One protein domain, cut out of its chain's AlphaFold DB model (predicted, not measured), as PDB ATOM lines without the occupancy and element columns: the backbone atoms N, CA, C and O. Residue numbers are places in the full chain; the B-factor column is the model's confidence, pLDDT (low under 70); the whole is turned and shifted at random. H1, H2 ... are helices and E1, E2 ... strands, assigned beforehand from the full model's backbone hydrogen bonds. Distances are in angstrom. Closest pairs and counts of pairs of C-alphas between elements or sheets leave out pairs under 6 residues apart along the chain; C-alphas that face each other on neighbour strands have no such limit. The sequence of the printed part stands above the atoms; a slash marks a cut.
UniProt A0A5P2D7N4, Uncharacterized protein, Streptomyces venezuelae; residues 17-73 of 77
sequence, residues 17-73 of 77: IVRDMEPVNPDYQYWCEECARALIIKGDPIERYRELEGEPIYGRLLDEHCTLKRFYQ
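Overview. This is residues 17 to 73 of the 77 residues of an uncharacterized protein of Streptomyces venezuelae (UniProt A0A5P2D7N4). Two helices side by side, H1 and H2, run away from a small three-stranded sheet; H1 stands up from it and H2 meets it with residues 57 to 59. The 57 printed residues hold E1, E2, H1, E3 and H2, a mixed class, with antiparallel sheet order E2, E1, E3. The whole is compact, radius of gyration of the C-alphas 10.4 A, spanning 26 by 25 by 18 A.

Along the chain. E1, residues 17 to 20, begins at C-alpha 17 (6.560, 79.101, 16.966) and is 10.2 A long. E2 is residues 30 to 32, 7.0 A; H1, 33 to 42, 14.3 A; E3, 48 to 51, 10.4 A. H2, 57 to 65, 12.1 A, ends at C-alpha 65 (10.071, 69.267, 29.140).

Arrangement. Inner strand E1 forms a hairpin with E2, N 31 and O 18 being 2.9 A apart, within hydrogen-bond range. Antiparallel E1 and E3 have N 19 and O 50 at 2.8 A. E2, H1, E3 form a split strand-helix-strand unit, E1 between its same-way strands, with a right-handed crossover. H1 rises 55 degrees from the sheet; H2 only grazes it. H1 and H2 touch, closest C-alphas Ile 41 and His 65, 6.2 A, the same way at a shallow tilt of 33 degrees, only just short of steep. In both, each O i to N i+4 pair is within range.

Size, cuts and confidence. C-alphas 27 and 70, the farthest apart, are 27.4 A apart. The printed part has no cut and no long link. Residues 23, 25 and 54 have pLDDT under 70.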
ATOM      1  N   ILE A  17       5.654  78.373  16.064       93.75
ATOM      2  CA  ILE A  17       6.560  79.101  16.966       93.75
ATOM      3  C   ILE A  17       8.026  78.858  16.604       93.75
ATOM      4  O   ILE A  17       8.874  79.718  16.825       93.75
ATOM      5  N   VAL A  18       8.318  77.706  16.001       93.62
ATOM      6  CA  VAL A  18       9.673  77.266  15.703       93.62
ATOM      7  C   VAL A  18       9.734  76.643  14.320       93.62
ATOM      8  O   VAL A  18       8.794  75.990  13.858       93.62
ATOM      9  N   ARG A  19      10.855  76.885  13.648       93.00
ATOM     10  CA  ARG A  19      11.226  76.238  12.404       93.00
ATOM     11  C   ARG A  19      12.349  75.239  12.650       93.00
ATOM     12  O   ARG A  19      13.406  75.639  13.133       93.00
ATOM     13  N   ASP A  20      12.119  73.995  12.260       92.50
ATOM     14  CA  ASP A  20      13.134  72.962  12.115       92.50
ATOM     15  C   ASP A  20      14.071  73.320  10.948       92.50
ATOM     16  O   ASP A  20      13.645  73.650   9.836       92.50
ATOM     17  N   MET A  21      15.364  73.354  11.251       91.19
ATOM     18  CA  MET A  21      16.444  73.681  10.325       91.19
ATOM     19  C   MET A  21      17.301  72.448  10.004       91.19
ATOM     20  O   MET A  21      18.350  72.584   9.361       91.19
ATOM     21  N   GLU A  22      16.900  71.263  10.461       84.88
ATOM     22  CA  GLU A  22      17.549  70.004  10.139       84.88
ATOM     23  C   GLU A  22      17.255  69.603   8.685       84.88
ATOM     24  O   GLU A  22      16.105  69.564   8.243       84.88
ATOM     25  N   PRO A  23      18.294  69.303   7.888       69.88
ATOM     26  CA  PRO A  23      18.140  69.059   6.454       69.88
ATOM     27  C   PRO A  23      17.444  67.729   6.134       69.88
ATOM     28  O   PRO A  23      17.038  67.519   4.994       69.88
ATOM     29  N   VAL A  24      17.333  66.830   7.114       75.94
ATOM     30  CA  VAL A  24      16.732  65.500   6.956       75.94
ATOM     31  C   VAL A  24      15.201  65.532   6.985       75.94
ATOM     32  O   VAL A  24      14.584  64.567   6.543       75.94
ATOM     33  N   ASN A  25      14.587  66.631   7.442       65.50
ATOM     34  CA  ASN A  25      13.148  66.698   7.699       65.50
ATOM     35  C   ASN A  25      12.434  67.739   6.805       65.50
ATOM     36  O   ASN A  25      11.967  68.777   7.280       65.50
ATOM     37  N   PRO A  26      12.368  67.524   5.474       70.38
ATOM     38  CA  PRO A  26      11.786  68.503   4.558       70.38
ATOM     39  C   PRO A  26      10.263  68.636   4.695       70.38
ATOM     40  O   PRO A  26       9.737  69.696   4.361       70.38
ATOM     41  N   ASP A  27       9.578  67.597   5.182       74.94
ATOM     42  CA  ASP A  27       8.113  67.524   5.246       74.94
ATOM     43  C   ASP A  27       7.504  68.234   6.466       74.94
ATOM     44  O   ASP A  27       6.345  68.642   6.419       74.94
ATOM     45  N   TYR A  28       8.274  68.421   7.544       82.56
ATOM     46  CA  TYR A  28       7.790  69.014   8.794       82.56
ATOM     47  C   TYR A  28       8.745  70.100   9.296       82.56
ATOM     48  O   TYR A  28       9.487  69.912  10.258       82.56
ATOM     49  N   GLN A  29       8.730  71.260   8.638       90.94
ATOM     50  CA  GLN A  29       9.632  72.367   8.961       90.94
ATOM     51  C   GLN A  29       9.068  73.314  10.016       90.94
ATOM     52  O   GLN A  29       9.838  73.955  10.718       90.94
ATOM     53  N   TYR A  30       7.755  73.470  10.126       92.56
ATOM     54  CA  TYR A  30       7.109  74.477  10.963       92.56
ATOM     55  C   TYR A  30       6.279  73.827  12.068       92.56
ATOM     56  O   TYR A  30       5.327  73.091  11.809       92.56
ATOM     57  N   TRP A  31       6.583  74.162  13.321       94.00
ATOM     58  CA  TRP A  31       5.972  73.527  14.486       94.00
ATOM     59  C   TRP A  31       5.303  74.556  15.394       94.00
ATOM     60  O   TRP A  31       5.904  75.570  15.756       94.00
ATOM     61  N   CYS A  32       4.041  74.311  15.761       95.00
ATOM     62  CA  CYS A  32       3.370  75.068  16.819       95.00
ATOM     63  C   CYS A  32       3.792  74.571  18.207       95.00
ATOM     64  O   CYS A  32       4.364  73.490  18.342       95.00
ATOM     65  N   GLU A  33       3.455  75.345  19.239       95.19
ATOM     66  CA  GLU A  33       3.826  75.071  20.632       95.19
ATOM     67  C   GLU A  33       3.423  73.668  21.099       95.19
ATOM     68  O   GLU A  33       4.254  72.912  21.598       95.19
ATOM     69  N   GLU A  34       2.168  73.276  20.874       96.12
ATOM     70  CA  GLU A  34       1.658  71.982  21.337       96.12
ATOM     71  C   GLU A  34       2.347  70.797  20.653       96.12
ATOM     72  O   GLU A  34       2.658  69.796  21.303       96.12
ATOM     73  N   CYS A  35       2.611  70.914  19.349       95.69
ATOM     74  CA  CYS A  35       3.240  69.847  18.570       95.69
ATOM     75  C   CYS A  35       4.737  69.744  18.880       95.69
ATOM     76  O   CYS A  35       5.245  68.643  19.080       95.69
ATOM     77  N   ALA A  36       5.422  70.883  19.015       94.88
ATOM     78  CA  ALA A  36       6.814  70.941  19.442       94.88
ATOM     79  C   ALA A  36       6.996  70.373  20.862       94.88
ATOM     80  O   ALA A  36       7.898  69.577  21.109       94.88
ATOM     81  N   ARG A  37       6.088  70.694  21.795       96.06
ATOM     82  CA  ARG A  37       6.079  70.091  23.136       96.06
ATOM     83  C   ARG A  37       5.898  68.574  23.076       96.06
ATOM     84  O   ARG A  37       6.574  67.846  23.799       96.06
ATOM     85  N   ALA A  38       4.991  68.086  22.228       95.88
ATOM     86  CA  ALA A  38       4.754  66.653  22.075       95.88
ATOM     87  C   ALA A  38       5.995  65.906  21.552       95.88
ATOM     88  O   ALA A  38       6.271  64.810  22.035       95.88
ATOM     89  N   LEU A  39       6.753  66.499  20.623       93.06
ATOM     90  CA  LEU A  39       8.044  65.971  20.164       93.06
ATOM     91  C   LEU A  39       9.052  65.842  21.312       93.06
ATOM     92  O   LEU A  39       9.596  64.763  21.546       93.06
ATOM     93  N   ILE A  40       9.225  66.916  22.089       94.81
ATOM     94  CA  ILE A  40      10.144  66.939  23.233       94.81
ATOM     95  C   ILE A  40       9.790  65.836  24.242       94.81
ATOM     96  O   ILE A  40      10.666  65.085  24.665       94.81
ATOM     97  N   ILE A  41       8.507  65.702  24.598       94.06
ATOM     98  CA  ILE A  41       8.031  64.683  25.551       94.06
ATOM     99  C   ILE A  41       8.239  63.261  25.012       94.06
ATOM    100  O   ILE A  41       8.550  62.355  25.782       94.06
ATOM    101  N   LYS A  42       8.088  63.054  23.697       92.38
ATOM    102  CA  LYS A  42       8.372  61.767  23.039       92.38
ATOM    103  C   LYS A  42       9.866  61.438  22.972       92.38
ATOM    104  O   LYS A  42      10.206  60.302  22.652       92.38
ATOM    105  N   GLY A  43      10.734  62.390  23.306       91.25
ATOM    106  CA  GLY A  43      12.182  62.217  23.306       91.25
ATOM    107  C   GLY A  43      12.852  62.534  21.973       91.25
ATOM    108  O   GLY A  43      14.019  62.188  21.828       91.25
ATOM    109  N   ASP A  44      12.152  63.207  21.054       90.69
ATOM    110  CA  ASP A  44      12.637  63.575  19.716       90.69
ATOM    111  C   ASP A  44      12.571  65.105  19.508       90.69
ATOM    112  O   ASP A  44      11.770  65.601  18.717       90.69
ATOM    113  N   PRO A  45      13.295  65.903  20.319       93.19
ATOM    114  CA  PRO A  45      13.293  67.350  20.186       93.19
ATOM    115  C   PRO A  45      14.061  67.786  18.930       93.19
ATOM    116  O   PRO A  45      15.104  67.235  18.611       93.19
ATOM    117  N   ILE A  46      13.606  68.861  18.291       92.38
ATOM    118  CA  ILE A  46      14.323  69.542  17.205       92.38
ATOM    119  C   ILE A  46      15.633  70.111  17.757       92.38
ATOM    120  O   ILE A  46      15.608  70.981  18.640       92.38
ATOM    121  N   GLU A  47      16.765  69.645  17.234       91.25
ATOM    122  CA  GLU A  47      18.089  70.032  17.718       91.25
ATOM    123  C   GLU A  47      18.538  71.349  17.095       91.25
ATOM    124  O   GLU A  47      19.046  72.238  17.786       91.25
ATOM    125  N   ARG A  48      18.313  71.504  15.786       92.00
ATOM    126  CA  ARG A  48      18.687  72.704  15.038       92.00
ATOM    127  C   ARG A  48      17.446  73.472  14.624       92.00
ATOM    128  O   ARG A  48      16.712  73.044  13.742       92.00
ATOM    129  N   TYR A  49      17.244  74.650  15.202       92.75
ATOM    130  CA  TYR A  49      15.986  75.366  15.020       92.75
ATOM    131  C   TYR A  49      16.127  76.886  14.935       92.75
ATOM    132  O   TYR A  49      17.147  77.478  15.293       92.75
ATOM    133  N   ARG A  50      15.058  77.535  14.468       91.69
ATOM    134  CA  ARG A  50      14.888  78.991  14.473       91.69
ATOM    135  C   ARG A  50      13.529  79.370  15.057       91.69
ATOM    136  O   ARG A  50      12.501  78.934  14.554       91.69
ATOM    137  N   GLU A  51      13.523  80.237  16.063       92.88
ATOM    138  CA  GLU A  51      12.293  80.806  16.636       92.88
ATOM    139  C   GLU A  51      11.676  81.807  15.644       92.88
ATOM    140  O   GLU A  51      12.394  82.584  15.001       92.88
ATOM    141  N   LEU A  52      10.356  81.761  15.479       88.62
ATOM    142  CA  LEU A  52       9.650  82.512  14.439       88.62
ATOM    143  C   LEU A  52       9.054  83.828  14.937       88.62
ATOM    144  O   LEU A  52       9.096  84.801  14.186       88.62
ATOM    145  N   GLU A  53       8.554  83.892  16.175       72.44
ATOM    146  CA  GLU A  53       7.977  85.112  16.756       72.44
ATOM    147  C   GLU A  53       8.260  85.238  18.263       72.44
ATOM    148  O   GLU A  53       8.130  84.271  19.007       72.44
ATOM    149  N   GLY A  54       8.562  86.461  18.718       68.56
ATOM    150  CA  GLY A  54       8.526  86.842  20.135       68.56
ATOM    151  C   GLY A  54       9.643  86.287  21.028       68.56
ATOM    152  O   GLY A  54      10.801  86.176  20.626       68.56
ATOM    153  N   GLU A  55       9.273  86.034  22.288       72.69
ATOM    154  CA  GLU A  55      10.107  85.402  23.317       72.69
ATOM    155  C   GLU A  55      10.576  84.002  22.885       72.69
ATOM    156  O   GLU A  55       9.958  83.397  22.011       72.69
ATOM    157  N   PRO A  56      11.636  83.441  23.495       84.56
ATOM    158  CA  PRO A  56      12.134  82.127  23.113       84.56
ATOM    159  C   PRO A  56      11.213  80.991  23.605       84.56
ATOM    160  O   PRO A  56      11.517  80.324  24.597       84.56
ATOM    161  N   ILE A  57      10.056  80.801  22.958       92.62
ATOM    162  CA  ILE A  57       9.027  79.832  23.368       92.62
ATOM    163  C   ILE A  57       9.583  78.411  23.284       92.62
ATOM    164  O   ILE A  57       9.517  77.677  24.270       92.62
ATOM    165  N   TYR A  58      10.183  78.016  22.155       93.12
ATOM    166  CA  TYR A  58      10.706  76.658  22.020       93.12
ATOM    167  C   TYR A  58      11.890  76.407  22.960       93.12
ATOM    168  O   TYR A  58      11.983  75.342  23.568       93.12
ATOM    169  N   GLY A  59      12.745  77.415  23.176       92.38
ATOM    170  CA  GLY A  59      13.814  77.332  24.176       92.38
ATOM    171  C   GLY A  59      13.306  77.061  25.600       92.38
ATOM    172  O   GLY A  59      13.927  76.284  26.328       92.38
ATOM    173  N   ARG A  60      12.169  77.655  25.991       92.69
ATOM    174  CA  ARG A  60      11.520  77.388  27.288       92.69
ATOM    175  C   ARG A  60      10.928  75.984  27.347       92.69
ATOM    176  O   ARG A  60      11.214  75.266  28.296       92.69
ATOM    177  N   LEU A  61      10.230  75.544  26.295       94.19
ATOM    178  CA  LEU A  61       9.712  74.172  26.219       94.19
ATOM    179  C   LEU A  61      10.825  73.126  26.382       94.19
ATOM    180  O   LEU A  61      10.625  72.111  27.049       94.19
ATOM    181  N   LEU A  62      12.002  73.366  25.795       93.69
ATOM    182  CA  LEU A  62      13.169  72.500  25.970       93.69
ATOM    183  C   LEU A  62      13.646  72.460  27.425       93.69
ATOM    184  O   LEU A  62      14.028  71.400  27.910       93.69
ATOM    185  N   ASP A  63      13.652  73.594  28.121       91.56
ATOM    186  CA  ASP A  63      14.023  73.652  29.537       91.56
ATOM    187  C   ASP A  63      13.008  72.935  30.436       91.56
ATOM    188  O   ASP A  63      13.394  72.165  31.311       91.56
ATOM    189  N   GLU A  64      11.718  73.124  30.163       93.75
ATOM    190  CA  GLU A  64      10.625  72.598  30.983       93.75
ATOM    191  C   GLU A  64      10.352  71.104  30.753       93.75
ATOM    192  O   GLU A  64       9.955  70.397  31.681       93.75
ATOM    193  N   HIS A  65      10.540  70.602  29.526       94.06
ATOM    194  CA  HIS A  65      10.071  69.267  29.140       94.06
ATOM    195  C   HIS A  65      11.164  68.303  28.666       94.06
ATOM    196  O   HIS A  65      10.928  67.092  28.653       94.06
ATOM    197  N   CYS A  66      12.357  68.774  28.281       92.00
ATOM    198  CA  CYS A  66      13.394  67.883  27.755       92.00
ATOM    199  C   CYS A  66      14.184  67.210  28.889       92.00
ATOM    200  O   CYS A  66      15.241  67.673  29.317       92.00
ATOM    201  N   THR A  67      13.715  66.049  29.344       85.25
ATOM    202  CA  THR A  67      14.406  65.241  30.372       85.25
ATOM    203  C   THR A  67      15.768  64.701  29.910       85.25
ATOM    204  O   THR A  67      16.615  64.345  30.731       85.25
ATOM    205  N   LEU A  68      16.007  64.674  28.595       80.94
ATOM    206  CA  LEU A  68      17.245  64.222  27.956       80.94
ATOM    207  C   LEU A  68      18.175  65.374  27.549       80.94
ATOM    208  O   LEU A  68      19.164  65.132  26.864       80.94
ATOM    209  N   LYS A  69      17.922  66.612  28.002       76.38
ATOM    210  CA  LYS A  69      18.660  67.828  27.604       76.38
ATOM    211  C   LYS A  69      20.187  67.718  27.699       76.38
ATOM    212  O   LYS A  69      20.886  68.347  26.922       76.38
ATOM    213  N   ARG A  70      20.717  66.890  28.607       80.31
ATOM    214  CA  ARG A  70      22.167  66.633  28.748       80.31
ATOM    215  C   ARG A  70      22.804  65.863  27.583       80.31
ATOM    216  O   ARG A  70      24.024  65.835  27.488       80.31
ATOM    217  N   PHE A  71      21.997  65.176  26.779       81.88
ATOM    218  CA  PHE A  71      22.443  64.373  25.640       81.88
ATOM    219  C   PHE A  71      22.264  65.098  24.304       81.88
ATOM    220  O   PHE A  71      22.866  64.689  23.320       81.88
ATOM    221  N   TYR A  72      21.460  66.162  24.288       80.44
ATOM    222  CA  TYR A  72      21.152  66.939  23.098       80.44
ATOM    223  C   TYR A  72      22.015  68.198  23.020       80.44
ATOM    224  O   TYR A  72      22.239  68.872  24.030       80.44
ATOM    225  N   GLN A  73      22.465  68.545  21.813       82.88
ATOM    226  CA  GLN A  73      23.156  69.807  21.557       82.88
ATOM    227  C   GLN A  73      22.255  70.729  20.736       82.88
ATOM    228  O   GLN A  73      22.276  70.733  19.509       82.88
TER     229      GLN A  73